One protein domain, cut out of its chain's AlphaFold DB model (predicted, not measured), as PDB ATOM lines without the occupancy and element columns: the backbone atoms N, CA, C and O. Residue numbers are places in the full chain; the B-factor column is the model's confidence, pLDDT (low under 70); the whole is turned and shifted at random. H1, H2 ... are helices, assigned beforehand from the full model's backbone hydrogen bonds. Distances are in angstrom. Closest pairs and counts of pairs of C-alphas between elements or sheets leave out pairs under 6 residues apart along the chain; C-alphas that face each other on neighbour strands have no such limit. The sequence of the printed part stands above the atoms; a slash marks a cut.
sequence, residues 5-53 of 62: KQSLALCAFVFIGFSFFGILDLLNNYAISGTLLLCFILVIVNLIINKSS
ATOM      1  N   LYS A   5     -26.746 -28.621 -26.629       71.19
ATOM      2  CA  LYS A   5     -27.041 -29.647 -25.625       71.19
ATOM      3  C   LYS A   5     -26.023 -29.717 -24.476       71.19
ATOM      4  O   LYS A   5     -26.419 -29.951 -23.342       71.19
ATOM      5  N   GLN A   6     -24.731 -29.525 -24.733       74.00
ATOM      6  CA  GLN A   6     -23.681 -29.502 -23.714       74.00
ATOM      7  C   GLN A   6     -23.700 -28.216 -22.889       74.00
ATOM      8  O   GLN A   6     -23.556 -28.301 -21.676       74.00
ATOM      9  N   SER A   7     -23.937 -27.052 -23.503       74.44
ATOM     10  CA  SER A   7     -24.130 -25.797 -22.758       74.44
ATOM     11  C   SER A   7     -25.357 -25.884 -21.840       74.44
ATOM     12  O   SER A   7     -25.278 -25.575 -20.648       74.44
ATOM     13  N   LEU A   8     -26.468 -26.423 -22.359       79.00
ATOM     14  CA  LEU A   8     -27.680 -26.695 -21.584       79.00
ATOM     15  C   LEU A   8     -27.424 -27.699 -20.446       79.00
ATOM     16  O   LEU A   8     -27.857 -27.470 -19.318       79.00
ATOM     17  N   ALA A   9     -26.698 -28.787 -20.716       82.31
ATOM     18  CA  ALA A   9     -26.362 -29.794 -19.712       82.31
ATOM     19  C   ALA A   9     -25.476 -29.223 -18.596       82.31
ATOM     20  O   ALA A   9     -25.692 -29.537 -17.429       82.31
ATOM     21  N   LEU A  10     -24.518 -28.356 -18.932       78.38
ATOM     22  CA  LEU A  10     -23.627 -27.714 -17.963       78.38
ATOM     23  C   LEU A  10     -24.393 -26.708 -17.094       78.38
ATOM     24  O   LEU A  10     -24.236 -26.703 -15.876       78.38
ATOM     25  N   CYS A  11     -25.300 -25.934 -17.695       79.44
ATOM     26  CA  CYS A  11     -26.213 -25.051 -16.971       79.44
ATOM     27  C   CYS A  11     -27.112 -25.836 -15.996       79.44
ATOM     28  O   CYS A  11     -27.192 -25.503 -14.813       79.44
ATOM     29  N   ALA A  12     -27.725 -26.929 -16.460       84.44
ATOM     30  CA  ALA A  12     -28.556 -27.795 -15.626       84.44
ATOM     31  C   ALA A  12     -27.753 -28.450 -14.490       84.44
ATOM     32  O   ALA A  12     -28.210 -28.482 -13.348       84.44
ATOM     33  N   PHE A  13     -26.540 -28.928 -14.775       84.50
ATOM     34  CA  PHE A  13     -25.654 -29.534 -13.783       84.50
ATOM     35  C   PHE A  13     -25.276 -28.542 -12.678       84.50
ATOM     36  O   PHE A  13     -25.339 -28.871 -11.493       84.50
ATOM     37  N   VAL A  14     -24.945 -27.307 -13.054       82.75
ATOM     38  CA  VAL A  14     -24.627 -26.232 -12.112       82.75
ATOM     39  C   VAL A  14     -25.845 -25.856 -11.264       82.75
ATOM     40  O   VAL A  14     -25.716 -25.723 -10.047       82.75
ATOM     41  N   PHE A  15     -27.027 -25.728 -11.872       84.75
ATOM     42  CA  PHE A  15     -28.267 -25.410 -11.159       84.75
ATOM     43  C   PHE A  15     -28.619 -26.482 -10.119       84.75
ATOM     44  O   PHE A  15     -28.907 -26.167  -8.965       84.75
ATOM     45  N   ILE A  16     -28.529 -27.756 -10.507       89.62
ATOM     46  CA  ILE A  16     -28.783 -28.893  -9.619       89.62
ATOM     47  C   ILE A  16     -27.746 -28.931  -8.491       89.62
ATOM     48  O   ILE A  16     -28.124 -29.003  -7.323       89.62
ATOM     49  N   GLY A  17     -26.453 -28.824  -8.811       85.19
ATOM     50  CA  GLY A  17     -25.379 -28.831  -7.816       85.19
ATOM     51  C   GLY A  17     -25.520 -27.703  -6.793       85.19
ATOM     52  O   GLY A  17     -25.423 -27.945  -5.592       85.19
ATOM     53  N   PHE A  18     -25.834 -26.490  -7.252       84.56
ATOM     54  CA  PHE A  18     -26.078 -25.347  -6.375       84.56
ATOM     55  C   PHE A  18     -27.294 -25.569  -5.465       84.56
ATOM     56  O   PHE A  18     -27.236 -25.284  -4.270       84.56
ATOM     57  N   SER A  19     -28.374 -26.138  -6.006       88.19
ATOM     58  CA  SER A  19     -29.587 -26.433  -5.243       88.19
ATOM     59  C   SER A  19     -29.338 -27.480  -4.147       88.19
ATOM     60  O   SER A  19     -29.713 -27.263  -2.996       88.19
ATOM     61  N   PHE A  20     -28.610 -28.562  -4.453       89.50
ATOM     62  CA  PHE A  20     -28.215 -29.570  -3.459       89.50
ATOM     63  C   PHE A  20     -27.315 -28.994  -2.359       89.50
ATOM     64  O   PHE A  20     -27.528 -29.280  -1.181       89.50
ATOM     65  N   PHE A  21     -26.337 -28.161  -2.718       85.12
ATOM     66  CA  PHE A  21     -25.466 -27.501  -1.741       85.12
ATOM     67  C   PHE A  21     -26.214 -26.515  -0.837       85.12
ATOM     68  O   PHE A  21     -25.870 -26.393   0.339       85.12
ATOM     69  N   GLY A  22     -27.243 -25.842  -1.362       81.50
ATOM     70  CA  GLY A  22     -28.138 -24.999  -0.573       81.50
ATOM     71  C   GLY A  22     -28.990 -25.800   0.416       81.50
ATOM     72  O   GLY A  22     -29.118 -25.403   1.568       81.50
ATOM     73  N   ILE A  23     -29.524 -26.955   0.000       86.38
ATOM     74  CA  ILE A  23     -30.360 -27.822   0.855       86.38
ATOM     75  C   ILE A  23     -29.544 -28.487   1.972       86.38
ATOM     76  O   ILE A  23     -30.039 -28.654   3.081       86.38
ATOM     77  N   LEU A  24     -28.292 -28.859   1.695       86.69
ATOM     78  CA  LEU A  24     -27.387 -29.471   2.674       86.69
ATOM     79  C   LEU A  24     -26.825 -28.472   3.706       86.69
ATOM     80  O   LEU A  24     -25.986 -28.862   4.514       86.69
ATOM     81  N   ASP A  25     -27.230 -27.197   3.655       80.88
ATOM     82  CA  ASP A  25     -26.704 -26.082   4.467       80.88
ATOM     83  C   ASP A  25     -25.174 -25.896   4.364       80.88
ATOM     84  O   ASP A  25     -24.559 -25.122   5.093       80.88
ATOM     85  N   LEU A  26     -24.524 -26.550   3.393       78.25
ATOM     86  CA  LEU A  26     -23.090 -26.411   3.116       78.25
ATOM     87  C   LEU A  26     -22.731 -24.973   2.713       78.25
ATOM     88  O   LEU A  26     -21.601 -24.531   2.918       78.25
ATOM     89  N   LEU A  27     -23.708 -24.232   2.181       77.19
ATOM     90  CA  LEU A  27     -23.591 -22.818   1.825       77.19
ATOM     91  C   LEU A  27     -23.474 -21.876   3.037       77.19
ATOM     92  O   LEU A  27     -23.090 -20.721   2.865       77.19
ATOM     93  N   ASN A  28     -23.765 -22.360   4.247       82.00
ATOM     94  CA  ASN A  28     -23.685 -21.580   5.483       82.00
ATOM     95  C   ASN A  28     -22.230 -21.338   5.931       82.00
ATOM     96  O   ASN A  28     -21.924 -20.389   6.652       82.00
ATOM     97  N   ASN A  29     -21.283 -22.158   5.464       85.56
ATOM     98  CA  ASN A  29     -19.867 -21.926   5.719       85.56
ATOM     99  C   ASN A  29     -19.283 -20.957   4.679       85.56
ATOM    100  O   ASN A  29     -19.242 -21.262   3.485       85.56
ATOM    101  N   TYR A  30     -18.750 -19.824   5.147       84.19
ATOM    102  CA  TYR A  30     -18.119 -18.801   4.309       84.19
ATOM    103  C   TYR A  30     -17.023 -19.361   3.384       84.19
ATOM    104  O   TYR A  30     -16.956 -18.990   2.212       84.19
ATOM    105  N   ALA A  31     -16.202 -20.296   3.872       85.88
ATOM    106  CA  ALA A  31     -15.139 -20.903   3.072       85.88
ATOM    107  C   ALA A  31     -15.695 -21.775   1.932       85.88
ATOM    108  O   ALA A  31     -15.172 -21.770   0.814       85.88
ATOM    109  N   ILE A  32     -16.780 -22.504   2.203       84.88
ATOM    110  CA  ILE A  32     -17.423 -23.398   1.236       84.88
ATOM    111  C   ILE A  32     -18.177 -22.565   0.204       84.88
ATOM    112  O   ILE A  32     -17.964 -22.744  -0.991       84.88
ATOM    113  N   SER A  33     -18.979 -21.603   0.659       84.25
ATOM    114  CA  SER A  33     -19.730 -20.681  -0.193       84.25
ATOM    115  C   SER A  33     -18.812 -19.887  -1.128       84.25
ATOM    116  O   SER A  33     -19.049 -19.842  -2.335       84.25
ATOM    117  N   GLY A  34     -17.696 -19.357  -0.611       88.62
ATOM    118  CA  GLY A  34     -16.701 -18.649  -1.420       88.62
ATOM    119  C   GLY A  34     -16.057 -19.536  -2.490       88.62
ATOM    120  O   GLY A  34     -15.932 -19.123  -3.643       88.62
ATOM    121  N   THR A  35     -15.714 -20.779  -2.142       86.88
ATOM    122  CA  THR A  35     -15.158 -21.752  -3.101       86.88
ATOM    123  C   THR A  35     -16.176 -22.117  -4.184       86.88
ATOM    124  O   THR A  35     -15.836 -22.191  -5.364       86.88
ATOM    125  N   LEU A  36     -17.440 -22.299  -3.803       84.00
ATOM    126  CA  LEU A  36     -18.521 -22.662  -4.715       84.00
ATOM    127  C   LEU A  36     -18.837 -21.532  -5.698       84.00
ATOM    128  O   LEU A  36     -18.976 -21.775  -6.896       84.00
ATOM    129  N   LEU A  37     -18.862 -20.292  -5.207       85.62
ATOM    130  CA  LEU A  37     -19.009 -19.095  -6.030       85.62
ATOM    131  C   LEU A  37     -17.837 -18.947  -7.013       85.62
ATOM    132  O   LEU A  37     -18.050 -18.649  -8.187       85.62
ATOM    133  N   LEU A  38     -16.604 -19.200  -6.564       90.00
ATOM    134  CA  LEU A  38     -15.417 -19.153  -7.418       90.00
ATOM    135  C   LEU A  38     -15.483 -20.205  -8.537       90.00
ATOM    136  O   LEU A  38     -15.232 -19.885  -9.700       90.00
ATOM    137  N   CYS A  39     -15.871 -21.440  -8.207       84.75
ATOM    138  CA  CYS A  39     -16.113 -22.493  -9.196       84.75
ATOM    139  C   CYS A  39     -17.224 -22.108 -10.178       84.75
ATOM    140  O   CYS A  39     -17.070 -22.319 -11.379       84.75
ATOM    141  N   PHE A  40     -18.314 -21.511  -9.694       83.56
ATOM    142  CA  PHE A  40     -19.414 -21.049 -10.536       83.56
ATOM    143  C   PHE A  40     -18.947 -19.989 -11.544       83.56
ATOM    144  O   PHE A  40     -19.211 -20.119 -12.739       83.56
ATOM    145  N   ILE A  41     -18.182 -18.990 -11.094       87.50
ATOM    146  CA  ILE A  41     -17.588 -17.963 -11.963       87.50
ATOM    147  C   ILE A  41     -16.661 -18.602 -13.001       87.50
ATOM    148  O   ILE A  41     -16.770 -18.281 -14.182       87.50
ATOM    149  N   LEU A  42     -15.783 -19.525 -12.596       86.75
ATOM    150  CA  LEU A  42     -14.886 -20.231 -13.518       86.75
ATOM    151  C   LEU A  42     -15.655 -20.995 -14.593       86.75
ATOM    152  O   LEU A  42     -15.270 -20.951 -15.758       86.75
ATOM    153  N   VAL A  43     -16.748 -21.659 -14.223       82.94
ATOM    154  CA  VAL A  43     -17.611 -22.372 -15.166       82.94
ATOM    155  C   VAL A  43     -18.289 -21.403 -16.133       82.94
ATOM    156  O   VAL A  43     -18.279 -21.661 -17.333       82.94
ATOM    157  N   ILE A  44     -18.818 -20.273 -15.651       82.00
ATOM    158  CA  ILE A  44     -19.411 -19.245 -16.519       82.00
ATOM    159  C   ILE A  44     -18.370 -18.672 -17.482       82.00
ATOM    160  O   ILE A  44     -18.632 -18.580 -18.679       82.00
ATOM    161  N   VAL A  45     -17.183 -18.324 -16.991       85.00
ATOM    162  CA  VAL A  45     -16.086 -17.803 -17.819       85.00
ATOM    163  C   VAL A  45     -15.669 -18.837 -18.864       85.00
ATOM    164  O   VAL A  45     -15.539 -18.500 -20.038       85.00
ATOM    165  N   ASN A  46     -15.525 -20.104 -18.476       80.19
ATOM    166  CA  ASN A  46     -15.192 -21.192 -19.394       80.19
ATOM    167  C   ASN A  46     -16.283 -21.382 -20.460       80.19
ATOM    168  O   ASN A  46     -15.977 -21.519 -21.642       80.19
ATOM    169  N   LEU A  47     -17.554 -21.295 -20.064       75.31
ATOM    170  CA  LEU A  47     -18.703 -21.395 -20.960       75.31
ATOM    171  C   LEU A  47     -18.765 -20.223 -21.950       75.31
ATOM    172  O   LEU A  47     -19.022 -20.447 -23.129       75.31
ATOM    173  N   ILE A  48     -18.484 -18.992 -21.512       78.19
ATOM    174  CA  ILE A  48     -18.445 -17.806 -22.382       78.19
ATOM    175  C   ILE A  48     -17.268 -17.880 -23.366       78.19
ATOM    176  O   ILE A  48     -17.461 -17.656 -24.560       78.19
ATOM    177  N   ILE A  49     -16.066 -18.234 -22.897       75.06
ATOM    178  CA  ILE A  49     -14.872 -18.357 -23.750       75.06
ATOM    179  C   ILE A  49     -15.082 -19.442 -24.811       75.06
ATOM    180  O   ILE A  49     -14.822 -19.220 -25.990       75.06
ATOM    181  N   ASN A  50     -15.609 -20.600 -24.413       67.12
ATOM    182  CA  ASN A  50     -15.837 -21.720 -25.324       67.12
ATOM    183  C   ASN A  50     -17.019 -21.459 -26.282       67.12
ATOM    184  O   ASN A  50     -17.027 -21.967 -27.401       67.12
ATOM    185  N   LYS A  51     -17.985 -20.614 -25.890       60.91
ATOM    186  CA  LYS A  51     -19.035 -20.101 -26.785       60.91
ATOM    187  C   LYS A  51     -18.486 -19.118 -27.830       60.91
ATOM    188  O   LYS A  51     -18.967 -19.121 -28.956       60.91
ATOM    189  N   SER A  52     -17.473 -18.315 -27.495       51.81
ATOM    190  CA  SER A  52     -16.888 -17.321 -28.411       51.81
ATOM    191  C   SER A  52     -15.975 -17.911 -29.498       51.81
ATOM    192  O   SER A  52     -15.690 -17.220 -30.469       51.81
ATOM    193  N   SER A  53     -15.519 -19.164 -29.370       50.78
ATOM    194  CA  SER A  53     -14.735 -19.865 -30.411       50.78
ATOM    195  C   SER A  53     -15.584 -20.745 -31.342       50.78
ATOM    196  O   SER A  53     -15.042 -21.608 -32.027       50.78
TER     197      SER A  53
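What this domain is: This is residues 5 to 53 of the 62 residues of an uncharacterized protein of Mangrovimonas spongiae (UniProt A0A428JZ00). Two long helices, H2 and H1, stand side by side as the two arms of a narrow U, running opposite ways, and the six residues 24 to 29 join them across one end. The arms are only loosely packed, with few close approaches between them, and together they make a thin slab with its longest axis along the helices. The printed part has 49 residues with two named helices, H1 and then H2 along the chain, and no named strand; its class is all helix. It is loose, with a radius of gyration of the C-alphas of 12.1 A, and its C-alphas span 37 by 19 by 6 A, only just flat.

Where its parts are: Begin with H2, the longest helix, residues 30 to 52. Find C-alpha 30 at (-18.119, -18.801, 4.309); from there the helix runs 32.8 A to C-alpha 52 at (-16.888, -17.321, -28.411), with z falling. Then turn to H1, residues 5 to 23, which begins at C-alpha 5 at (-27.041, -29.647, -25.625) and measures 26.7 A to C-alpha 23, with z rising.

How they stand to each other: Compare H2 with H1 and you find them close but not clearly touching, with 2 pairs of C-alphas within 8 A. Look at Ser 7 and Leu 47 for their closest C-alphas, 7.2 A apart. The centres are 12.0 A apart. The lines stand at a shallow tilt of 9 degrees, opposite ways. In H1 and H2 every O i to N i+4 pair is within hydrogen-bond range.

The domain as a whole: The two C-alphas farthest apart are those of Asp 25, in the short link from H1 to H2, and Ser 53, at 37.4 A. The printed part has no cut. In the pLDDT column the mean of the printed part is 80.9, and residues 50 to 53 are under 70, of which 50 to 52 belong to H2.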